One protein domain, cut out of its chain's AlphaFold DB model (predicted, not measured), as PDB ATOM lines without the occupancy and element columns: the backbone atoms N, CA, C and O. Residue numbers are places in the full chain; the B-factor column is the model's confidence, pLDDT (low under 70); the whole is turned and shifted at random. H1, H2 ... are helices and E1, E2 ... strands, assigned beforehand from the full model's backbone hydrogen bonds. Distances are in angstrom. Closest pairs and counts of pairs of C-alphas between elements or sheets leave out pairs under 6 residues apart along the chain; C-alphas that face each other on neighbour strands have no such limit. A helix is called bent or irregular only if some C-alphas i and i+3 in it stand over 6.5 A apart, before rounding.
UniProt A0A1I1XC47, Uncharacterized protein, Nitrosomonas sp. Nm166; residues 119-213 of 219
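What this domain is: This is residues 119 to 213 of the 219 residues of an uncharacterized protein of Nitrosomonas sp. Nm166 (UniProt A0A1I1XC47). A twisted sheet of four strands forms a slab with one helix packed along each face, H2 on one and H3 on the other. The short helix H1 lies off the sheet toward one end of the long axis, and the link between E2 and E3 reaches the other end at Gly 164. The printed part has 95 residues, with three named helices and four named strands in the order H1, E1, H2, E2, E3, E4, H3; the sheet is mixed, in the order E1, E4, E3, E2. The class is mixed, helices and strands, and the whole is compact, with a radius of gyration of the C-alphas of 14.0 A, and only just elongated, spanning 45 by 22 by 20 A.

Where its parts are: In the sheet, E1 is residues 128 to 132, 13.2 A from first to last C-alpha, and E4 is residues 183 to 187, 12.8 A. E3, residues 171 to 177, is the longest strand at 20.5 A, and E2 is residues 155 to 159, 13.5 A. H2 is residues 134 to 144, 14.4 A, and is irregular: C-alphas 135 and 138 are 7.9 A apart. H3, residues 199 to 212, is 19.8 A long and ends with C-alpha 212 at (128.160, 87.316, 124.073). H1, residues 119 to 123, is 6.2 A long and begins with C-alpha 119 at (135.028, 108.240, 124.940).

How they stand to each other: E4 and E3 are the inner strands, antiparallel at 166 degrees, with N 186 and O 174 at 2.8 A. E2, E3 and E4 form a meander, each strand the antiparallel neighbour of the one before; E2 and E3 are a hairpin, with N 159 and O 171 at 2.8 A, and E3 and E4 are another. E1 is parallel to E4 at 18 degrees, with N 131 and O 185 at 2.8 A. E1, H2 and E2 form a split strand-helix-strand unit, two strands running the same way with E4 and E3 between them, and its crossover is right-handed. The sheet and its two helices form three layers, helices on both faces of a sheet. H2 lies over E1 and E4 at a height over the sheet of 9.2 A and runs along the strands; its closest C-alphas to E4 are those of Val 134 and Ile 187, 6.0 A apart. H3 lies on the opposite face at a height of 8.4 A, over E4 and, only just, over E3, with 3 C-alphas falling on E3, and stands at 18 degrees to E4 on the local plane. The closest C-alphas of H3 and E2 are those of Leu 201 and Leu 159, 7.3 A apart. H2 and H3 are apart. H1 is not on the sheet. Every O i to N i+4 pair is within hydrogen-bond range in H1 and H3, and 5 of 7 are in H2.

The domain as a whole: The two C-alphas farthest apart are those of Met 123 and Gly 164, 45.6 A. The printed part has no cut. The links E2 to E3 and E4 to H3 are long, with 11 residues each. The mean pLDDT of the printed part is 81.7, and residues 119 to 125 and 145 to 152 are under 70.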
ATOM      1  N   ALA A 119     133.925 108.033 124.004       62.84
ATOM      2  CA  ALA A 119     135.028 108.240 124.940       62.84
ATOM      3  C   ALA A 119     134.599 108.182 126.414       62.84
ATOM      4  O   ALA A 119     135.358 107.685 127.255       62.84
ATOM      5  N   LEU A 120     133.382 108.626 126.749       62.56
ATOM      6  CA  LEU A 120     132.874 108.561 128.122       62.56
ATOM      7  C   LEU A 120     132.624 107.115 128.571       62.56
ATOM      8  O   LEU A 120     132.895 106.775 129.725       62.56
ATOM      9  N   TRP A 121     132.183 106.235 127.670       62.28
ATOM     10  CA  TRP A 121     131.989 104.815 127.981       62.28
ATOM     11  C   TRP A 121     133.321 104.137 128.312       62.28
ATOM     12  O   TRP A 121     133.412 103.392 129.294       62.28
ATOM     13  N   HIS A 122     134.372 104.466 127.552       61.25
ATOM     14  CA  HIS A 122     135.732 103.997 127.810       61.25
ATOM     15  C   HIS A 122     136.302 104.555 129.122       61.25
ATOM     16  O   HIS A 122     136.903 103.803 129.892       61.25
ATOM     17  N   MET A 123     136.085 105.845 129.412       64.31
ATOM     18  CA  MET A 123     136.551 106.505 130.642       64.31
ATOM     19  C   MET A 123     136.033 105.795 131.896       64.31
ATOM     20  O   MET A 123     136.806 105.503 132.810       64.31
ATOM     21  N   TYR A 124     134.741 105.459 131.919       66.69
ATOM     22  CA  TYR A 124     134.120 104.737 133.032       66.69
ATOM     23  C   TYR A 124     134.239 103.212 132.922       66.69
ATOM     24  O   TYR A 124     133.725 102.498 133.785       66.69
ATOM     25  N   ARG A 125     134.935 102.701 131.894       66.50
ATOM     26  CA  ARG A 125     135.121 101.265 131.624       66.50
ATOM     27  C   ARG A 125     133.800 100.497 131.685       66.50
ATOM     28  O   ARG A 125     133.714  99.436 132.317       66.50
ATOM     29  N   LEU A 126     132.757 101.056 131.072       70.62
ATOM     30  CA  LEU A 126     131.455 100.405 131.010       70.62
ATOM     31  C   LEU A 126     131.595  99.111 130.224       70.62
ATOM     32  O   LEU A 126     131.861  99.112 129.034       70.62
ATOM     33  N   LYS A 127     131.411  97.992 130.913       80.81
ATOM     34  CA  LYS A 127     131.520  96.680 130.288       80.81
ATOM     35  C   LYS A 127     130.280  96.397 129.441       80.81
ATOM     36  O   LYS A 127     130.373  96.130 128.257       80.81
ATOM     37  N   LEU A 128     129.090  96.517 130.015       82.19
ATOM     38  CA  LEU A 128     127.847  96.132 129.351       82.19
ATOM     39  C   LEU A 128     126.839  97.282 129.363       82.19
ATOM     40  O   LEU A 128     126.531  97.820 130.425       82.19
ATOM     41  N   ILE A 129     126.284  97.591 128.191       86.00
ATOM     42  CA  ILE A 129     125.156  98.507 128.011       86.00
ATOM     43  C   ILE A 129     123.962  97.677 127.528       86.00
ATOM     44  O   ILE A 129     124.040  97.032 126.482       86.00
ATOM     45  N   VAL A 130     122.860  97.672 128.285       84.38
ATOM     46  CA  VAL A 130     121.615  96.982 127.900       84.38
ATOM     47  C   VAL A 130     120.512  98.006 127.686       84.38
ATOM     48  O   VAL A 130     120.068  98.656 128.629       84.38
ATOM     49  N   CYS A 131     120.038  98.105 126.450       87.94
ATOM     50  CA  CYS A 131     118.947  98.984 126.056       87.94
ATOM     51  C   CYS A 131     117.683  98.164 125.788       87.94
ATOM     52  O   CYS A 131     117.745  97.094 125.182       87.94
ATOM     53  N   THR A 132     116.517  98.655 126.208       89.06
ATOM     54  CA  THR A 132     115.236  97.956 126.018       89.06
ATOM     55  C   THR A 132     114.356  98.690 125.018       89.06
ATOM     56  O   THR A 132     114.119  99.884 125.177       89.06
ATOM     57  N   GLY A 133     113.816  97.964 124.042       90.19
ATOM     58  CA  GLY A 133     112.940  98.495 123.001       90.19
ATOM     59  C   GLY A 133     113.594  98.438 121.628       90.19
ATOM     60  O   GLY A 133     114.151  99.419 121.151       90.19
ATOM     61  N   VAL A 134     113.484  97.294 120.951       90.00
ATOM     62  CA  VAL A 134     114.092  97.080 119.624       90.00
ATOM     63  C   VAL A 134     113.600  98.037 118.533       90.00
ATOM     64  O   VAL A 134     114.280  98.205 117.530       90.00
ATOM     65  N   SER A 135     112.455  98.700 118.714       89.62
ATOM     66  CA  SER A 135     111.995  99.766 117.812       89.62
ATOM     67  C   SER A 135     112.908 100.997 117.821       89.62
ATOM     68  O   SER A 135     112.941 101.723 116.836       89.62
ATOM     69  N   TYR A 136     113.673 101.196 118.898       86.56
ATOM     70  CA  TYR A 136     114.618 102.302 119.094       86.56
ATOM     71  C   TYR A 136     116.061 101.896 118.774       86.56
ATOM     72  O   TYR A 136     117.011 102.564 119.174       86.56
ATOM     73  N   LEU A 137     116.253 100.779 118.060       85.56
ATOM     74  CA  LEU A 137     117.571 100.242 117.714       85.56
ATOM     75  C   LEU A 137     118.486 101.318 117.122       85.56
ATOM     76  O   LEU A 137     119.619 101.479 117.564       85.56
ATOM     77  N   ARG A 138     117.969 102.073 116.145       82.56
ATOM     78  CA  ARG A 138     118.711 103.141 115.473       82.56
ATOM     79  C   ARG A 138     119.131 104.235 116.450       82.56
ATOM     80  O   ARG A 138     120.278 104.658 116.393       82.56
ATOM     81  N   ASP A 139     118.233 104.650 117.337       80.88
ATOM     82  CA  ASP A 139     118.506 105.698 118.320       80.88
ATOM     83  C   ASP A 139     119.593 105.244 119.299       80.88
ATOM     84  O   ASP A 139     120.567 105.957 119.511       80.88
ATOM     85  N   PHE A 140     119.518 104.004 119.796       84.38
ATOM     86  CA  PHE A 140     120.567 103.442 120.650       84.38
ATOM     87  C   PHE A 140     121.918 103.344 119.937       84.38
ATOM     88  O   PHE A 140     122.945 103.646 120.537       84.38
ATOM     89  N   PHE A 141     121.947 102.966 118.658       79.69
ATOM     90  CA  PHE A 141     123.198 102.945 117.899       79.69
ATOM     91  C   PHE A 141     123.765 104.335 117.645       79.69
ATOM     92  O   PHE A 141     124.975 104.509 117.737       79.69
ATOM     93  N   ILE A 142     122.921 105.324 117.362       75.69
ATOM     94  CA  ILE A 142     123.360 106.716 117.231       75.69
ATOM     95  C   ILE A 142     123.934 107.213 118.567       75.69
ATOM     96  O   ILE A 142     124.968 107.872 118.575       75.69
ATOM     97  N   CYS A 143     123.307 106.854 119.691       75.19
ATOM     98  CA  CYS A 143     123.723 107.300 121.018       75.19
ATOM     99  C   CYS A 143     124.960 106.582 121.582       75.19
ATOM    100  O   CYS A 143     125.708 107.182 122.345       75.19
ATOM    101  N   PHE A 144     125.171 105.303 121.272       77.69
ATOM    102  CA  PHE A 144     126.245 104.508 121.888       77.69
ATOM    103  C   PHE A 144     127.317 104.046 120.892       77.69
ATOM    104  O   PHE A 144     128.433 103.741 121.296       77.69
ATOM    105  N   GLY A 145     127.009 104.006 119.595       69.69
ATOM    106  CA  GLY A 145     127.852 103.451 118.530       69.69
ATOM    107  C   GLY A 145     128.830 104.422 117.864       69.69
ATOM    108  O   GLY A 145     129.265 104.144 116.751       69.69
ATOM    109  N   GLY A 146     129.133 105.566 118.484       58.81
ATOM    110  CA  GLY A 146     129.924 106.652 117.891       58.81
ATOM    111  C   GLY A 146     131.297 106.229 117.333       58.81
ATOM    112  O   GLY A 146     132.110 105.654 118.054       58.81
ATOM    113  N   ASN A 147     131.532 106.636 116.075       54.47
ATOM    114  CA  ASN A 147     132.639 106.389 115.132       54.47
ATOM    115  C   ASN A 147     132.618 105.062 114.338       54.47
ATOM    116  O   ASN A 147     132.707 103.950 114.849       54.47
ATOM    117  N   SER A 148     132.526 105.240 113.015       51.84
ATOM    118  CA  SER A 148     132.214 104.300 111.927       51.84
ATOM    119  C   SER A 148     133.220 103.171 111.663       51.84
ATOM    120  O   SER A 148     133.145 102.529 110.618       51.84
ATOM    121  N   GLU A 149     134.164 102.916 112.567       56.53
ATOM    122  CA  GLU A 149     135.144 101.833 112.390       56.53
ATOM    123  C   GLU A 149     134.611 100.480 112.891       56.53
ATOM    124  O   GLU A 149     134.943  99.443 112.319       56.53
ATOM    125  N   ASN A 150     133.686 100.480 113.864       54.06
ATOM    126  CA  ASN A 150     133.102  99.256 114.439       54.06
ATOM    127  C   ASN A 150     131.663  98.967 113.971       54.06
ATOM    128  O   ASN A 150     131.064  97.964 114.358       54.06
ATOM    129  N   SER A 151     131.100  99.794 113.080       51.97
ATOM    130  CA  SER A 151     129.737  99.638 112.541       51.97
ATOM    131  C   SER A 151     129.554  98.439 111.596       51.97
ATOM    132  O   SER A 151     128.501  98.295 110.978       51.97
ATOM    133  N   ALA A 152     130.562  97.578 111.452       53.91
ATOM    134  CA  ALA A 152     130.596  96.584 110.390       53.91
ATOM    135  C   ALA A 152     129.747  95.325 110.626       53.91
ATOM    136  O   ALA A 152     129.535  94.604 109.664       53.91
ATOM    137  N   THR A 153     129.210  95.024 111.815       71.69
ATOM    138  CA  THR A 153     128.225  93.921 111.941       71.69
ATOM    139  C   THR A 153     127.395  94.017 113.218       71.69
ATOM    140  O   THR A 153     127.719  93.421 114.243       71.69
ATOM    141  N   ILE A 154     126.267  94.729 113.152       87.38
ATOM    142  CA  ILE A 154     125.201  94.548 114.143       87.38
ATOM    143  C   ILE A 154     124.729  93.097 114.043       87.38
ATOM    144  O   ILE A 154     124.219  92.674 113.005       87.38
ATOM    145  N   GLN A 155     124.897  92.344 115.122       92.69
ATOM    146  CA  GLN A 155     124.437  90.968 115.220       92.69
ATOM    147  C   GLN A 155     123.001  90.944 115.733       92.69
ATOM    148  O   GLN A 155     122.564  91.855 116.443       92.69
ATOM    149  N   TYR A 156     122.258  89.900 115.386       94.50
ATOM    150  CA  TYR A 156     120.917  89.686 115.913       94.50
ATOM    151  C   TYR A 156     120.639  88.207 116.129       94.50
ATOM    152  O   TYR A 156     121.152  87.344 115.422       94.50
ATOM    153  N   GLU A 157     119.770  87.929 117.092       95.81
ATOM    154  CA  GLU A 157     119.315  86.584 117.411       95.81
ATOM    155  C   GLU A 157     117.851  86.612 117.848       95.81
ATOM    156  O   GLU A 157     117.351  87.613 118.366       95.81
ATOM    157  N   ASP A 158     117.164  85.489 117.657       96.06
ATOM    158  CA  ASP A 158     115.759  85.329 118.009       96.06
ATOM    159  C   ASP A 158     115.604  84.353 119.185       96.06
ATOM    160  O   ASP A 158     115.916  83.165 119.083       96.06
ATOM    161  N   LEU A 159     115.036  84.817 120.298       91.75
ATOM    162  CA  LEU A 159     114.673  83.940 121.409       91.75
ATOM    163  C   LEU A 159     113.294  83.342 121.171       91.75
ATOM    164  O   LEU A 159     112.300  84.051 121.008       91.75
ATOM    165  N   SER A 160     113.232  82.017 121.212       93.50
ATOM    166  CA  SER A 160     111.957  81.302 121.246       93.50
ATOM    167  C   SER A 160     111.401  81.266 122.680       93.50
ATOM    168  O   SER A 160     112.204  81.037 123.599       93.50
ATOM    169  N   PRO A 161     110.079  81.466 122.869       90.06
ATOM    170  CA  PRO A 161     109.367  81.247 124.134       90.06
ATOM    171  C   PRO A 161     109.553  79.831 124.697       90.06
ATOM    172  O   PRO A 161     110.123  78.958 124.038       90.06
ATOM    173  N   SER A 162     109.090  79.594 125.928       88.88
ATOM    174  CA  SER A 162     109.172  78.262 126.534       88.88
ATOM    175  C   SER A 162     108.387  77.236 125.704       88.88
ATOM    176  O   SER A 162     107.313  77.573 125.196       88.88
ATOM    177  N   PRO A 163     108.865  75.982 125.596       87.88
ATOM    178  CA  PRO A 163     108.093  74.908 124.975       87.88
ATOM    179  C   PRO A 163     106.690  74.818 125.594       87.88
ATOM    180  O   PRO A 163     106.552  74.878 126.816       87.88
ATOM    181  N   GLY A 164     105.648  74.734 124.763       83.44
ATOM    182  CA  GLY A 164     104.249  74.713 125.218       83.44
ATOM    183  C   GLY A 164     103.648  76.079 125.589       83.44
ATOM    184  O   GLY A 164     102.523  76.136 126.083       83.44
ATOM    185  N   SER A 165     104.360  77.188 125.359       85.00
ATOM    186  CA  SER A 165     103.796  78.540 125.472       85.00
ATOM    187  C   SER A 165     102.659  78.748 124.466       85.00
ATOM    188  O   SER A 165     102.804  78.432 123.291       85.00
ATOM    189  N   LYS A 166     101.557  79.378 124.903       82.38
ATOM    190  CA  LYS A 166     100.465  79.820 124.008       82.38
ATOM    191  C   LYS A 166     100.899  80.925 123.036       82.38
ATOM    192  O   LYS A 166     100.213  81.192 122.058       82.38
ATOM    193  N   VAL A 167     102.000  81.610 123.344       79.06
ATOM    194  CA  VAL A 167     102.603  82.643 122.499       79.06
ATOM    195  C   VAL A 167     103.835  82.049 121.835       79.06
ATOM    196  O   VAL A 167     104.789  81.706 122.533       79.06
ATOM    197  N   GLU A 168     103.817  81.967 120.506       84.31
ATOM    198  CA  GLU A 168     104.897  81.379 119.694       84.31
ATOM    199  C   GLU A 168     105.837  82.423 119.082       84.31
ATOM    200  O   GLU A 168     106.916  82.090 118.590       84.31
ATOM    201  N   ASN A 169     105.448  83.701 119.134       87.31
ATOM    202  CA  ASN A 169     106.230  84.792 118.568       87.31
ATOM    203  C   ASN A 169     107.658  84.761 119.119       87.31
ATOM    204  O   ASN A 169     107.862  84.717 120.335       87.31
ATOM    205  N   LYS A 170     108.645  84.849 118.232       92.56
ATOM    206  CA  LYS A 170     110.050  84.986 118.620       92.56
ATOM    207  C   LYS A 170     110.335  86.393 119.154       92.56
ATOM    208  O   LYS A 170     109.553  87.327 118.967       92.56
ATOM    209  N   ARG A 171     111.440  86.535 119.882       92.31
ATOM    210  CA  ARG A 171     111.919  87.796 120.459       92.31
ATOM    211  C   ARG A 171     113.283  88.109 119.886       92.31
ATOM    212  O   ARG A 171     114.270  87.519 120.319       92.31
ATOM    213  N   ARG A 172     113.322  89.013 118.916       95.56
ATOM    214  CA  ARG A 172     114.586  89.463 118.349       95.56
ATOM    215  C   ARG A 172     115.306  90.367 119.330       95.56
ATOM    216  O   ARG A 172     114.682  91.257 119.898       95.56
ATOM    217  N   PHE A 173     116.599  90.170 119.496       94.62
ATOM    218  CA  PHE A 173     117.484  91.135 120.130       94.62
ATOM    219  C   PHE A 173     118.714  91.341 119.251       94.62
ATOM    220  O   PHE A 173     118.985  90.543 118.353       94.62
ATOM    221  N   TYR A 174     119.430  92.427 119.504       94.44
ATOM    222  CA  TYR A 174     120.581  92.855 118.726       94.44
ATOM    223  C   TYR A 174     121.761  93.105 119.644       94.44
ATOM    224  O   TYR A 174     121.570  93.454 120.811       94.44
ATOM    225  N   TRP A 175     122.973  92.971 119.126       92.12
ATOM    226  CA  TRP A 175     124.167  93.322 119.878       92.12
ATOM    227  C   TRP A 175     125.328  93.721 118.971       92.12
ATOM    228  O   TRP A 175     125.358  93.395 117.783       92.12
ATOM    229  N   VAL A 176     126.281  94.449 119.545       89.50
ATOM    230  CA  VAL A 176     127.560  94.796 118.918       89.50
ATOM    231  C   VAL A 176     128.638  94.921 119.996       89.50
ATOM    232  O   VAL A 176     128.351  95.312 121.132       89.50
ATOM    233  N   HIS A 177     129.887  94.636 119.640       86.81
ATOM    234  CA  HIS A 177     131.034  95.070 120.432       86.81
ATOM    235  C   HIS A 177     131.424  96.474 119.980       86.81
ATOM    236  O   HIS A 177     131.825  96.667 118.835       86.81
ATOM    237  N   LEU A 178     131.260  97.451 120.871       80.44
ATOM    238  CA  LEU A 178     131.656  98.832 120.601       80.44
ATOM    239  C   LEU A 178     133.181  98.972 120.603       80.44
ATOM    240  O   LEU A 178     133.706  99.826 119.900       80.44
ATOM    241  N   ASP A 179     133.870  98.114 121.360       77.50
ATOM    242  CA  ASP A 179     135.325  97.980 121.431       77.50
ATOM    243  C   ASP A 179     135.709  96.635 122.100       77.50
ATOM    244  O   ASP A 179     134.852  95.777 122.321       77.50
ATOM    245  N   GLN A 180     136.988  96.432 122.447       76.50
ATOM    246  CA  GLN A 180     137.494  95.201 123.090       76.50
ATOM    247  C   GLN A 180     136.942  94.943 124.514       76.50
ATOM    248  O   GLN A 180     137.150  93.873 125.092       76.50
ATOM    249  N   HIS A 181     136.267  95.920 125.109       77.38
ATOM    250  CA  HIS A 181     135.841  95.987 126.504       77.38
ATOM    251  C   HIS A 181     134.368  96.374 126.684       77.38
ATOM    252  O   HIS A 181     133.831  96.124 127.761       77.38
ATOM    253  N   THR A 182     133.694  96.898 125.658       83.62
ATOM    254  CA  THR A 182     132.294  97.344 125.754       83.62
ATOM    255  C   THR A 182     131.382  96.584 124.794       83.62
ATOM    256  O   THR A 182     131.605  96.554 123.584       83.62
ATOM    257  N   THR A 183     130.307  96.002 125.328       87.25
ATOM    258  CA  THR A 183     129.248  95.350 124.541       87.25
ATOM    259  C   THR A 183     127.945  96.116 124.714       87.25
ATOM    260  O   THR A 183     127.489  96.329 125.838       87.25
ATOM    261  N   LEU A 184     127.328  96.490 123.595       88.88
ATOM    262  CA  LEU A 184     125.979  97.041 123.551       88.88
ATOM    263  C   LEU A 184     125.001  95.937 123.161       88.88
ATOM    264  O   LEU A 184     125.197  95.258 122.155       88.88
ATOM    265  N   VAL A 185     123.926  95.791 123.929       91.69
ATOM    266  CA  VAL A 185     122.838  94.850 123.653       91.69
ATOM    267  C   VAL A 185     121.513  95.604 123.645       91.69
ATOM    268  O   VAL A 185     121.183  96.297 124.603       91.69
ATOM    269  N   VAL A 186     120.722  95.434 122.588       93.50
ATOM    270  CA  VAL A 186     119.365  95.976 122.474       93.50
ATOM    271  C   VAL A 186     118.357  94.832 122.511       93.50
ATOM    272  O   VAL A 186     118.271  94.033 121.578       93.50
ATOM    273  N   ILE A 187     117.583  94.754 123.589       93.06
ATOM    274  CA  ILE A 187     116.598  93.695 123.843       93.06
ATOM    275  C   ILE A 187     115.162  94.219 123.685       93.06
ATOM    276  O   ILE A 187     114.936  95.429 123.736       93.06
ATOM    277  N   PRO A 188     114.148  93.356 123.499       92.31
ATOM    278  CA  PRO A 188     112.750  93.784 123.535       92.31
ATOM    279  C   PRO A 188     112.363  94.397 124.882       92.31
ATOM    280  O   PRO A 188     113.015  94.165 125.898       92.31
ATOM    281  N   PHE A 189     111.246  95.127 124.909       90.44
ATOM    282  CA  PHE A 189     110.642  95.567 126.167       90.44
ATOM    283  C   PHE A 189     110.332  94.384 127.087       90.44
ATOM    284  O   PHE A 189     110.093  93.271 126.623       90.44
ATOM    285  N   PHE A 190     110.288  94.615 128.398       80.19
ATOM    286  CA  PHE A 190     109.956  93.567 129.372       80.19
ATOM    287  C   PHE A 190     108.475  93.153 129.342       80.19
ATOM    288  O   PHE A 190     108.118  92.094 129.849       80.19
ATOM    289  N   SER A 191     107.609  93.961 128.729       80.56
ATOM    290  CA  SER A 191     106.161  93.757 128.680       80.56
ATOM    291  C   SER A 191     105.637  93.570 127.250       80.56
ATOM    292  O   SER A 191     106.344  93.772 126.263       80.56
ATOM    293  N   GLY A 192     104.367  93.169 127.134       82.75
ATOM    294  CA  GLY A 192     103.675  93.003 125.854       82.75
ATOM    295  C   GLY A 192     103.875  91.632 125.202       82.75
ATOM    296  O   GLY A 192     104.728  90.836 125.596       82.75
ATOM    297  N   SER A 193     103.065  91.338 124.183       83.06
ATOM    298  CA  SER A 193     103.052  90.046 123.474       83.06
ATOM    299  C   SER A 193     104.305  89.778 122.632       83.06
ATOM    300  O   SER A 193     104.531  88.633 122.243       83.06
ATOM    301  N   TYR A 194     105.128  90.806 122.402       85.69
ATOM    302  CA  TYR A 194     106.427  90.755 121.721       85.69
ATOM    303  C   TYR A 194     107.606  91.121 122.645       85.69
ATOM    304  O   TYR A 194     108.723  91.305 122.168       85.69
ATOM    305  N   GLY A 195     107.379  91.198 123.963       85.44
ATOM    306  CA  GLY A 195     108.405  91.504 124.961       85.44
ATOM    307  C   GLY A 195     108.928  90.296 125.742       85.44
ATOM    308  O   GLY A 195     108.414  89.180 125.626       85.44
ATOM    309  N   LEU A 196     109.949  90.513 126.569       85.75
ATOM    310  CA  LEU A 196     110.555  89.538 127.486       85.75
ATOM    311  C   LEU A 196     109.673  89.297 128.723       85.75
ATOM    312  O   LEU A 196     110.079  89.482 129.862       85.75
ATOM    313  N   ASN A 197     108.441  88.872 128.470       85.69
ATOM    314  CA  ASN A 197     107.328  88.852 129.415       85.69
ATOM    315  C   ASN A 197     107.242  87.589 130.294       85.69
ATOM    316  O   ASN A 197     106.186  87.289 130.847       85.69
ATOM    317  N   SER A 198     108.324  86.816 130.400       83.56
ATOM    318  CA  SER A 198     108.371  85.618 131.243       83.56
ATOM    319  C   SER A 198     109.757  85.412 131.834       83.56
ATOM    320  O   SER A 198     110.767  85.726 131.201       83.56
ATOM    321  N   ASN A 199     109.811  84.791 133.014       81.81
ATOM    322  CA  ASN A 199     111.073  84.425 133.662       81.81
ATOM    323  C   ASN A 199     111.939  83.528 132.767       81.81
ATOM    324  O   ASN A 199     113.157  83.667 132.761       81.81
ATOM    325  N   TYR A 200     111.320  82.657 131.963       86.69
ATOM    326  CA  TYR A 200     112.036  81.836 130.987       86.69
ATOM    327  C   TYR A 200     112.770  82.695 129.948       86.69
ATOM    328  O   TYR A 200     113.962  82.497 129.713       86.69
ATOM    329  N   LEU A 201     112.083  83.674 129.345       83.31
ATOM    330  CA  LEU A 201     112.686  84.579 128.362       83.31
ATOM    331  C   LEU A 201     113.768  85.462 128.995       83.31
ATOM    332  O   LEU A 201     114.827  85.622 128.391       83.31
ATOM    333  N   LEU A 202     113.533  85.976 130.209       80.94
ATOM    334  CA  LEU A 202     114.502  86.774 130.973       80.94
ATOM    335  C   LEU A 202     115.770  85.973 131.311       80.94
ATOM    336  O   LEU A 202     116.883  86.456 131.107       80.94
ATOM    337  N   GLN A 203     115.626  84.723 131.755       81.38
ATOM    338  CA  GLN A 203     116.763  83.844 132.031       81.38
ATOM    339  C   GLN A 203     117.550  83.529 130.754       81.38
ATOM    340  O   GLN A 203     118.781  83.533 130.763       81.38
ATOM    341  N   LYS A 204     116.843  83.269 129.648       86.44
ATOM    342  CA  LYS A 204     117.450  82.928 128.359       86.44
ATOM    343  C   LYS A 204     118.241  84.099 127.778       86.44
ATOM    344  O   LYS A 204     119.386  83.896 127.385       86.44
ATOM    345  N   ILE A 205     117.682  85.314 127.782       87.12
ATOM    346  CA  ILE A 205     118.422  86.501 127.330       87.12
ATOM    347  C   ILE A 205     119.590  86.822 128.265       87.12
ATOM    348  O   ILE A 205     120.672  87.124 127.783       87.12
ATOM    349  N   GLY A 206     119.422  86.688 129.586       82.25
ATOM    350  CA  GLY A 206     120.499  86.931 130.548       82.25
ATOM    351  C   GLY A 206     121.682  85.974 130.364       82.25
ATOM    352  O   GLY A 206     122.833  86.407 130.355       82.25
ATOM    353  N   ASN A 207     121.408  84.682 130.149       85.62
ATOM    354  CA  ASN A 207     122.441  83.699 129.816       85.62
ATOM    355  C   ASN A 207     123.115  84.030 128.483       85.62
ATOM    356  O   ASN A 207     124.339  84.001 128.398       85.62
ATOM    357  N   ARG A 208     122.334  84.418 127.468       91.88
ATOM    358  CA  ARG A 208     122.887  84.732 126.152       91.88
ATOM    359  C   ARG A 208     123.753  85.994 126.159       91.88
ATOM    360  O   ARG A 208     124.833  85.987 125.584       91.88
ATOM    361  N   ILE A 209     123.345  87.039 126.882       86.19
ATOM    362  CA  ILE A 209     124.159  88.246 127.100       86.19
ATOM    363  C   ILE A 209     125.489  87.887 127.770       86.19
ATOM    364  O   ILE A 209     126.530  88.387 127.352       86.19
ATOM    365  N   ARG A 210     125.473  86.995 128.772       83.75
ATOM    366  CA  ARG A 210     126.696  86.522 129.441       83.75
ATOM    367  C   ARG A 210     127.655  85.826 128.471       83.75
ATOM    368  O   ARG A 210     128.855  86.007 128.610       83.75
ATOM    369  N   GLU A 211     127.139  85.039 127.530       88.44
ATOM    370  CA  GLU A 211     127.945  84.346 126.513       88.44
ATOM    371  C   GLU A 211     128.511  85.295 125.453       88.44
ATOM    372  O   GLU A 211     129.624  85.087 124.980       88.44
ATOM    373  N   ILE A 212     127.746  86.322 125.070       87.81
ATOM    374  CA  ILE A 212     128.160  87.316 124.073       87.81
ATOM    375  C   ILE A 212     129.238  88.244 124.645       87.81
ATOM    376  O   ILE A 212     130.139  88.649 123.925       87.81
ATOM    377  N   CYS A 213     129.170  88.585 125.933       79.50
ATOM    378  CA  CYS A 213     130.153  89.465 126.559       79.50
ATOM    379  C   CYS A 213     131.535  88.780 126.650       79.50
ATOM    380  O   CYS A 213     131.660  87.763 127.333       79.50
TER     381      CYS A 213